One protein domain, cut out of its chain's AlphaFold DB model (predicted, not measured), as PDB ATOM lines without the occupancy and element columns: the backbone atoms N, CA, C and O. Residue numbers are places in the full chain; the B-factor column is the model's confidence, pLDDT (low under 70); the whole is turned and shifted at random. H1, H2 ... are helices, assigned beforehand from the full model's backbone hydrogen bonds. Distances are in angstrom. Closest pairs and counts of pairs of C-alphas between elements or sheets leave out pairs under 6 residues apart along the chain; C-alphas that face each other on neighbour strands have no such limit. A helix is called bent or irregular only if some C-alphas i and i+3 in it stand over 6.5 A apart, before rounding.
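Overview. This is residues 29 to 101 of the 102 residues of an uncharacterized protein of Methylomonas sp. (UniProt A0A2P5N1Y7). One long helix, H2, makes the base of an open, flat frame; H1 folds back over its first part as a helical hairpin, and from its other end H3 turns back and H4 leads away. Residues 85 to 101, with H4, stick out as an arm, and the space between H1 and H4 is empty. The printed part has 73 residues with four named helices, H1 to H4 in chain order, and no named strand: all helix. It is extended, with a radius of gyration of the C-alphas of 18.8 A and spans of 51 by 40 by 13 A.

Arrangement. Begin at H2, residues 43 to 74. H1, residues 29 to 39, touches it at residues 45 to 53 alone; the closest C-alphas, of Ala 32 and Asp 50, are 5.6 A apart. The two run opposite ways at a steep tilt of 45 degrees. H3, residues 77 to 86, is close to H2 but not clearly touching; look at the closest C-alphas, of Lys 72 and Leu 80, 6.5 A apart. These two run opposite ways at a shallow tilt of 25 degrees. H4, residues 89 to 99, and H3 meet only through their link. H4 is apart from H1 and H2. In H1, H2 and H3 every O i to N i+4 pair is within hydrogen-bond range; in H4, 5 of 7 are.

Along the chain. Find C-alpha 43 at (255.168, 252.618, 403.520); from there H2 runs 46.2 A to C-alpha 74 at (280.555, 261.287, 441.135). H1 spans 15.9 A, H3 14.5 A and H4 16.8 A, which ends at C-alpha 99 at (273.033, 226.416, 435.449). H4 is neither bent nor irregular, but only just: C-alphas 89 and 92 are 6.1 A apart.

Size, cuts and confidence. The two C-alphas farthest apart, of Ser 42 and Glu 78, are 51.3 A apart. The printed part has no cut, and its three links are tight. In the B-factor column, pLDDT is under 70 at residue 29 and residues 88 to 101 of this model.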
ATOM      1  N   HIS A  29     263.744 250.326 415.542       63.44
ATOM      2  CA  HIS A  29     263.068 249.688 414.407       63.44
ATOM      3  C   HIS A  29     261.705 249.090 414.774       63.44
ATOM      4  O   HIS A  29     260.735 249.241 414.041       63.44
ATOM      5  N   HIS A  30     261.583 248.491 415.960       76.81
ATOM      6  CA  HIS A  30     260.320 247.879 416.374       76.81
ATOM      7  C   HIS A  30     259.232 248.910 416.697       76.81
ATOM      8  O   HIS A  30     258.051 248.571 416.663       76.81
ATOM      9  N   ARG A  31     259.600 250.169 416.984       81.44
ATOM     10  CA  ARG A  31     258.624 251.230 417.263       81.44
ATOM     11  C   ARG A  31     257.935 251.749 416.007       81.44
ATOM     12  O   ARG A  31     256.722 251.933 416.040       81.44
ATOM     13  N   ALA A  32     258.675 251.969 414.920       84.38
ATOM     14  CA  ALA A  32     258.073 252.404 413.660       84.38
ATOM     15  C   ALA A  32     257.116 251.340 413.110       84.38
ATOM     16  O   ALA A  32     256.004 251.675 412.713       84.38
ATOM     17  N   ASP A  33     257.511 250.064 413.172       83.56
ATOM     18  CA  ASP A  33     256.679 248.930 412.755       83.56
ATOM     19  C   ASP A  33     255.373 248.821 413.556       83.56
ATOM     20  O   ASP A  33     254.304 248.641 412.970       83.56
ATOM     21  N   GLN A  34     255.439 248.948 414.888       87.19
ATOM     22  CA  GLN A  34     254.249 248.908 415.746       87.19
ATOM     23  C   GLN A  34     253.299 250.062 415.438       87.19
ATOM     24  O   GLN A  34     252.121 249.834 415.190       87.19
ATOM     25  N   LEU A  35     253.818 251.290 415.357       87.19
ATOM     26  CA  LEU A  35     253.000 252.459 415.036       87.19
ATOM     27  C   LEU A  35     252.419 252.386 413.622       87.19
ATOM     28  O   LEU A  35     251.272 252.777 413.416       87.19
ATOM     29  N   ALA A  36     253.178 251.860 412.658       87.94
ATOM     30  CA  ALA A  36     252.689 251.646 411.304       87.94
ATOM     31  C   ALA A  36     251.518 250.662 411.273       87.94
ATOM     32  O   ALA A  36     250.519 250.927 410.605       87.94
ATOM     33  N   LYS A  37     251.610 249.570 412.038       88.44
ATOM     34  CA  LYS A  37     250.538 248.581 412.164       88.44
ATOM     35  C   LYS A  37     249.313 249.144 412.889       88.44
ATOM     36  O   LYS A  37     248.199 248.978 412.399       88.44
ATOM     37  N   ASP A  38     249.516 249.804 414.025       91.94
ATOM     38  CA  ASP A  38     248.429 250.256 414.899       91.94
ATOM     39  C   ASP A  38     247.645 251.432 414.297       91.94
ATOM     40  O   ASP A  38     246.443 251.560 414.525       91.94
ATOM     41  N   LEU A  39     248.309 252.276 413.500       92.31
ATOM     42  CA  LEU A  39     247.708 253.453 412.866       92.31
ATOM     43  C   LEU A  39     247.389 253.251 411.377       92.31
ATOM     44  O   LEU A  39     246.868 254.166 410.742       92.31
ATOM     45  N   GLY A  40     247.706 252.080 410.813       91.31
ATOM     46  CA  GLY A  40     247.494 251.779 409.394       91.31
ATOM     47  C   GLY A  40     248.269 252.715 408.461       91.31
ATOM     48  O   GLY A  40     247.706 253.230 407.495       91.31
ATOM     49  N   LEU A  41     249.540 252.984 408.773       92.31
ATOM     50  CA  LEU A  41     250.369 253.918 408.007       92.31
ATOM     51  C   LEU A  41     250.800 253.329 406.660       92.31
ATOM     52  O   LEU A  41     251.017 252.125 406.530       92.31
ATOM     53  N   SER A  42     250.994 254.198 405.666       91.75
ATOM     54  CA  SER A  42     251.608 253.805 404.395       91.75
ATOM     55  C   SER A  42     253.118 253.571 404.533       91.75
ATOM     56  O   SER A  42     253.762 254.087 405.448       91.75
ATOM     57  N   GLU A  43     253.714 252.859 403.573       88.44
ATOM     58  CA  GLU A  43     255.168 252.618 403.520       88.44
ATOM     59  C   GLU A  43     255.988 253.921 403.507       88.44
ATOM     60  O   GLU A  43     257.035 254.030 404.149       88.44
ATOM     61  N   GLU A  44     255.485 254.962 402.840       87.88
ATOM     62  CA  GLU A  44     256.129 256.279 402.822       87.88
ATOM     63  C   GLU A  44     256.078 256.971 404.194       87.88
ATOM     64  O   GLU A  44     257.036 257.633 404.596       87.88
ATOM     65  N   GLN A  45     254.972 256.832 404.932       89.25
ATOM     66  CA  GLN A  45     254.836 257.382 406.285       89.25
ATOM     67  C   GLN A  45     255.700 256.617 407.290       89.25
ATOM     68  O   GLN A  45     256.347 257.234 408.139       89.25
ATOM     69  N   LYS A  46     255.756 255.289 407.162       90.06
ATOM     70  CA  LYS A  46     256.617 254.417 407.961       90.06
ATOM     71  C   LYS A  46     258.095 254.773 407.788       90.06
ATOM     72  O   LYS A  46     258.780 254.993 408.780       90.06
ATOM     73  N   THR A  47     258.551 254.929 406.544       90.00
ATOM     74  CA  THR A  47     259.942 255.309 406.241       90.00
ATOM     75  C   THR A  47     260.330 256.626 406.924       90.00
ATOM     76  O   THR A  47     261.397 256.735 407.524       90.00
ATOM     77  N   LYS A  48     259.432 257.621 406.912       89.88
ATOM     78  CA  LYS A  48     259.654 258.899 407.609       89.88
ATOM     79  C   LYS A  48     259.728 258.736 409.129       89.88
ATOM     80  O   LYS A  48     260.530 259.406 409.772       89.88
ATOM     81  N   LEU A  49     258.908 257.861 409.716       90.00
ATOM     82  CA  LEU A  49     258.982 257.560 411.149       90.00
ATOM     83  C   LEU A  49     260.293 256.868 411.527       90.00
ATOM     84  O   LEU A  49     260.891 257.232 412.540       90.00
ATOM     85  N   ASP A  50     260.762 255.924 410.713       89.44
ATOM     86  CA  ASP A  50     262.054 255.264 410.920       89.44
ATOM     87  C   ASP A  50     263.206 256.273 410.940       89.44
ATOM     88  O   ASP A  50     264.052 256.242 411.839       89.44
ATOM     89  N   GLU A  51     263.220 257.220 409.998       90.31
ATOM     90  CA  GLU A  51     264.216 258.294 409.977       90.31
ATOM     91  C   GLU A  51     264.154 259.165 411.239       90.31
ATOM     92  O   GLU A  51     265.198 259.449 411.838       90.31
ATOM     93  N   ILE A  52     262.950 259.539 411.689       90.19
ATOM     94  CA  ILE A  52     262.753 260.323 412.918       90.19
ATOM     95  C   ILE A  52     263.311 259.570 414.132       90.19
ATOM     96  O   ILE A  52     264.088 260.140 414.907       90.19
ATOM     97  N   PHE A  53     262.963 258.291 414.301       89.06
ATOM     98  CA  PHE A  53     263.435 257.504 415.444       89.06
ATOM     99  C   PHE A  53     264.934 257.227 415.387       89.06
ATOM    100  O   PHE A  53     265.589 257.249 416.433       89.06
ATOM    101  N   LYS A  54     265.504 257.022 414.197       88.88
ATOM    102  CA  LYS A  54     266.951 256.862 414.027       88.88
ATOM    103  C   LYS A  54     267.704 258.126 414.443       88.88
ATOM    104  O   LYS A  54     268.614 258.047 415.267       88.88
ATOM    105  N   GLN A  55     267.286 259.292 413.949       88.88
ATOM    106  CA  GLN A  55     267.897 260.570 414.329       88.88
ATOM    107  C   GLN A  55     267.753 260.850 415.830       88.88
ATOM    108  O   GLN A  55     268.685 261.337 416.473       88.88
ATOM    109  N   GLN A  56     266.590 260.538 416.413       89.12
ATOM    110  CA  GLN A  56     266.376 260.677 417.852       89.12
ATOM    111  C   GLN A  56     267.295 259.742 418.647       89.12
ATOM    112  O   GLN A  56     267.868 260.161 419.654       89.12
ATOM    113  N   HIS A  57     267.462 258.499 418.194       87.44
ATOM    114  CA  HIS A  57     268.332 257.521 418.834       87.44
ATOM    115  C   HIS A  57     269.796 257.971 418.837       87.44
ATOM    116  O   HIS A  57     270.443 257.900 419.878       87.44
ATOM    117  N   GLU A  58     270.305 258.490 417.717       89.19
ATOM    118  CA  GLU A  58     271.679 259.005 417.625       89.19
ATOM    119  C   GLU A  58     271.921 260.170 418.596       89.19
ATOM    120  O   GLU A  58     272.900 260.159 419.344       89.19
ATOM    121  N   LYS A  59     270.989 261.131 418.663       88.88
ATOM    122  CA  LYS A  59     271.065 262.243 419.628       88.88
ATOM    123  C   LYS A  59     271.045 261.740 421.068       88.88
ATOM    124  O   LYS A  59     271.839 262.179 421.896       88.88
ATOM    125  N   PHE A  60     270.144 260.809 421.365       88.75
ATOM    126  CA  PHE A  60     270.009 260.269 422.711       88.75
ATOM    127  C   PHE A  60     271.220 259.430 423.122       88.75
ATOM    128  O   PHE A  60     271.604 259.455 424.287       88.75
ATOM    129  N   ARG A  61     271.859 258.728 422.179       89.00
ATOM    130  CA  ARG A  61     273.073 257.950 422.438       89.00
ATOM    131  C   ARG A  61     274.202 258.833 422.960       89.00
ATOM    132  O   ARG A  61     274.792 258.487 423.978       89.00
ATOM    133  N   ALA A  62     274.456 259.970 422.312       88.00
ATOM    134  CA  ALA A  62     275.490 260.908 422.747       88.00
ATOM    135  C   ALA A  62     275.222 261.427 424.169       88.00
ATOM    136  O   ALA A  62     276.087 261.329 425.037       88.00
ATOM    137  N   VAL A  63     273.988 261.875 424.437       93.00
ATOM    138  CA  VAL A  63     273.573 262.343 425.773       93.00
ATOM    139  C   VAL A  63     273.693 261.232 426.815       93.00
ATOM    140  O   VAL A  63     274.130 261.471 427.941       93.00
ATOM    141  N   HIS A  64     273.316 260.005 426.457       89.88
ATOM    142  CA  HIS A  64     273.410 258.858 427.349       89.88
ATOM    143  C   HIS A  64     274.872 258.529 427.681       89.88
ATOM    144  O   HIS A  64     275.168 258.291 428.849       89.88
ATOM    145  N   GLU A  65     275.781 258.510 426.699       90.25
ATOM    146  CA  GLU A  65     277.219 258.268 426.911       90.25
ATOM    147  C   GLU A  65     277.856 259.353 427.796       90.25
ATOM    148  O   GLU A  65     278.551 259.023 428.761       90.25
ATOM    149  N   GLU A  66     277.553 260.625 427.533       93.50
ATOM    150  CA  GLU A  66     278.006 261.757 428.349       93.50
ATOM    151  C   GLU A  66     277.492 261.656 429.791       93.50
ATOM    152  O   GLU A  66     278.275 261.688 430.743       93.50
ATOM    153  N   SER A  67     276.184 261.446 429.961       92.00
ATOM    154  CA  SER A  67     275.569 261.264 431.280       92.00
ATOM    155  C   SER A  67     276.219 260.104 432.031       92.00
ATOM    156  O   SER A  67     276.487 260.202 433.226       92.00
ATOM    157  N   HIS A  68     276.531 259.013 431.326       91.38
ATOM    158  CA  HIS A  68     277.233 257.869 431.894       91.38
ATOM    159  C   HIS A  68     278.605 258.253 432.447       91.38
ATOM    160  O   HIS A  68     278.961 257.840 433.548       91.38
ATOM    161  N   ALA A  69     279.374 259.034 431.689       93.06
ATOM    162  CA  ALA A  69     280.696 259.486 432.098       93.06
ATOM    163  C   ALA A  69     280.626 260.410 433.320       93.06
ATOM    164  O   ALA A  69     281.417 260.245 434.247       93.06
ATOM    165  N   LEU A  70     279.659 261.331 433.356       94.19
ATOM    166  CA  LEU A  70     279.449 262.228 434.496       94.19
ATOM    167  C   LEU A  70     279.049 261.459 435.756       94.19
ATOM    168  O   LEU A  70     279.604 261.696 436.825       94.19
ATOM    169  N   ILE A  71     278.151 260.479 435.628       93.00
ATOM    170  CA  ILE A  71     277.765 259.613 436.746       93.00
ATOM    171  C   ILE A  71     278.998 258.891 437.303       93.00
ATOM    172  O   ILE A  71     279.230 258.929 438.509       93.00
ATOM    173  N   LYS A  72     279.846 258.309 436.443       92.62
ATOM    174  CA  LYS A  72     281.078 257.619 436.875       92.62
ATOM    175  C   LYS A  72     282.026 258.500 437.688       92.62
ATOM    176  O   LYS A  72     282.727 257.972 438.542       92.62
ATOM    177  N   GLN A  73     282.056 259.808 437.434       94.75
ATOM    178  CA  GLN A  73     282.936 260.743 438.144       94.75
ATOM    179  C   GLN A  73     282.456 261.069 439.564       94.75
ATOM    180  O   GLN A  73     283.269 261.439 440.406       94.75
ATOM    181  N   VAL A  74     281.154 260.943 439.833       96.56
ATOM    182  CA  VAL A  74     280.555 261.287 441.135       96.56
ATOM    183  C   VAL A  74     280.420 260.060 442.044       96.56
ATOM    184  O   VAL A  74     280.322 260.198 443.262       96.56
ATOM    185  N   LEU A  75     280.424 258.851 441.475       95.94
ATOM    186  CA  LEU A  75     280.318 257.612 442.242       95.94
ATOM    187  C   LEU A  75     281.640 257.238 442.925       95.94
ATOM    188  O   LEU A  75     282.718 257.327 442.338       95.94
ATOM    189  N   SER A  76     281.541 256.718 444.151       95.88
ATOM    190  CA  SER A  76     282.664 256.026 444.784       95.88
ATOM    191  C   SER A  76     282.981 254.709 444.049       95.88
ATOM    192  O   SER A  76     282.108 254.155 443.371       95.88
ATOM    193  N   PRO A  77     284.192 254.140 444.208       92.25
ATOM    194  CA  PRO A  77     284.554 252.873 443.563       92.25
ATOM    195  C   PRO A  77     283.582 251.721 443.872       92.25
ATOM    196  O   PRO A  77     283.248 250.924 442.996       92.25
ATOM    197  N   GLU A  78     283.079 251.657 445.108       92.19
ATOM    198  CA  GLU A  78     282.104 250.649 445.533       92.19
ATOM    199  C   GLU A  78     280.734 250.862 444.865       92.19
ATOM    200  O   GLU A  78     280.124 249.916 444.357       92.19
ATOM    201  N   GLN A  79     280.268 252.113 444.792       94.44
ATOM    202  CA  GLN A  79     279.006 252.460 444.132       94.44
ATOM    203  C   GLN A  79     279.063 252.215 442.620       94.44
ATOM    204  O   GLN A  79     278.095 251.715 442.046       94.44
ATOM    205  N   LEU A  80     280.202 252.513 441.986       92.50
ATOM    206  CA  LEU A  80     280.437 252.249 440.570       92.50
ATOM    207  C   LEU A  80     280.350 250.749 440.261       92.50
ATOM    208  O   LEU A  80     279.654 250.355 439.327       92.50
ATOM    209  N   SER A  81     280.996 249.914 441.081       89.00
ATOM    210  CA  SER A  81     280.930 248.452 440.960       89.00
ATOM    211  C   SER A  81     279.489 247.938 441.060       89.00
ATOM    212  O   SER A  81     279.030 247.158 440.222       89.00
ATOM    213  N   LYS A  82     278.719 248.431 442.040       90.50
ATOM    214  CA  LYS A  82     277.297 248.081 442.183       90.50
ATOM    215  C   LYS A  82     276.468 248.512 440.969       90.50
ATOM    216  O   LYS A  82     275.625 247.749 440.505       90.50
ATOM    217  N   TRP A  83     276.711 249.709 440.446       88.12
ATOM    218  CA  TRP A  83     275.976 250.240 439.303       88.12
ATOM    219  C   TRP A  83     276.257 249.483 437.998       88.12
ATOM    220  O   TRP A  83     275.310 249.142 437.293       88.12
ATOM    221  N   GLU A  84     277.513 249.137 437.705       85.75
ATOM    222  CA  GLU A  84     277.867 248.317 436.530       85.75
ATOM    223  C   GLU A  84     277.204 246.926 436.591       85.75
ATOM    224  O   GLU A  84     276.712 246.419 435.581       85.75
ATOM    225  N   ASN A  85     277.083 246.342 437.791       84.12
ATOM    226  CA  ASN A  85     276.355 245.086 437.995       84.12
ATOM    227  C   ASN A  85     274.842 245.227 437.746       84.12
ATOM    228  O   ASN A  85     274.237 244.340 437.145       84.12
ATOM    229  N   MET A  86     274.229 246.347 438.151       82.19
ATOM    230  CA  MET A  86     272.810 246.633 437.877       82.19
ATOM    231  C   MET A  86     272.544 246.897 436.391       82.19
ATOM    232  O   MET A  86     271.477 246.556 435.880       82.19
ATOM    233  N   LYS A  87     273.508 247.489 435.678       70.44
ATOM    234  CA  LYS A  87     273.370 247.836 434.259       70.44
ATOM    235  C   LYS A  87     273.481 246.655 433.301       70.44
ATOM    236  O   LYS A  87     273.299 246.829 432.097       70.44
ATOM    237  N   SER A  88     273.729 245.456 433.824       61.81
ATOM    238  CA  SER A  88     273.871 244.227 433.053       61.81
ATOM    239  C   SER A  88     272.679 243.259 433.234       61.81
ATOM    240  O   SER A  88     272.915 242.073 433.490       61.81
ATOM    241  N   PRO A  89     271.405 243.685 433.051       54.03
ATOM    242  CA  PRO A  89     270.237 242.833 433.303       54.03
ATOM    243  C   PRO A  89     270.162 241.596 432.388       54.03
ATOM    244  O   PRO A  89     269.439 240.657 432.688       54.03
ATOM    245  N   HIS A  90     270.956 241.535 431.313       54.88
ATOM    246  CA  HIS A  90     270.999 240.389 430.398       54.88
ATOM    247  C   HIS A  90     272.047 239.321 430.754       54.88
ATOM    248  O   HIS A  90     272.014 238.233 430.183       54.88
ATOM    249  N   LYS A  91     272.977 239.580 431.688       53.22
ATOM    250  CA  LYS A  91     273.975 238.562 432.089       53.22
ATOM    251  C   LYS A  91     273.476 237.627 433.188       53.22
ATOM    252  O   LYS A  91     273.930 236.489 433.251       53.22
ATOM    253  N   GLN A  92     272.551 238.076 434.036       53.28
ATOM    254  CA  GLN A  92     272.060 237.259 435.150       53.28
ATOM    255  C   GLN A  92     271.090 236.164 434.676       53.28
ATOM    256  O   GLN A  92     271.262 235.008 435.052       53.28
ATOM    257  N   ASP A  93     270.170 236.489 433.763       55.72
ATOM    258  CA  ASP A  93     269.191 235.525 433.236       55.72
ATOM    259  C   ASP A  93     269.847 234.443 432.345       55.72
ATOM    260  O   ASP A  93     269.456 233.277 432.357       55.72
ATOM    261  N   HIS A  94     270.926 234.787 431.629       59.03
ATOM    262  CA  HIS A  94     271.667 233.820 430.809       59.03
ATOM    263  C   HIS A  94     272.473 232.821 431.654       59.03
ATOM    264  O   HIS A  94     272.534 231.643 431.306       59.03
ATOM    265  N   ASN A  95     273.061 233.260 432.774       57.78
ATOM    266  CA  ASN A  95     273.804 232.371 433.674       57.78
ATOM    267  C   ASN A  95     272.872 231.431 434.454       57.78
ATOM    268  O   ASN A  95     273.199 230.256 434.609       57.78
ATOM    269  N   GLN A  96     271.700 231.907 434.890       57.84
ATOM    270  CA  GLN A  96     270.692 231.055 435.539       57.84
ATOM    271  C   GLN A  96     270.146 229.979 434.591       57.84
ATOM    272  O   GLN A  96     270.008 228.821 434.984       57.84
ATOM    273  N   LYS A  97     269.900 230.318 433.319       59.06
ATOM    274  CA  LYS A  97     269.458 229.334 432.316       59.06
ATOM    275  C   LYS A  97     270.518 228.276 432.010       59.06
ATOM    276  O   LYS A  97     270.150 227.124 431.812       59.06
ATOM    277  N   MET A  98     271.804 228.635 432.011       62.66
ATOM    278  CA  MET A  98     272.903 227.681 431.798       62.66
ATOM    279  C   MET A  98     273.126 226.753 433.002       62.66
ATOM    280  O   MET A  98     273.467 225.592 432.807       62.66
ATOM    281  N   GLN A  99     272.904 227.232 434.232       58.47
ATOM    282  CA  GLN A  99     273.033 226.416 435.449       58.47
ATOM    283  C   GLN A  99     271.894 225.400 435.617       58.47
ATOM    284  O   GLN A  99     272.132 224.310 436.118       58.47
ATOM    285  N   ASN A 100     270.680 225.714 435.154       64.81
ATOM    286  CA  ASN A 100     269.534 224.797 435.231       64.81
ATOM    287  C   ASN A 100     269.523 223.705 434.137       64.81
ATOM    288  O   ASN A 100     268.592 222.905 434.103       64.81
ATOM    289  N   HIS A 101     270.506 223.692 433.228       60.22
ATOM    290  CA  HIS A 101     270.645 222.703 432.144       60.22
ATOM    291  C   HIS A 101     271.901 221.811 432.282       60.22
ATOM    292  O   HIS A 101     272.312 221.190 431.300       60.22
TER     293      HIS A 101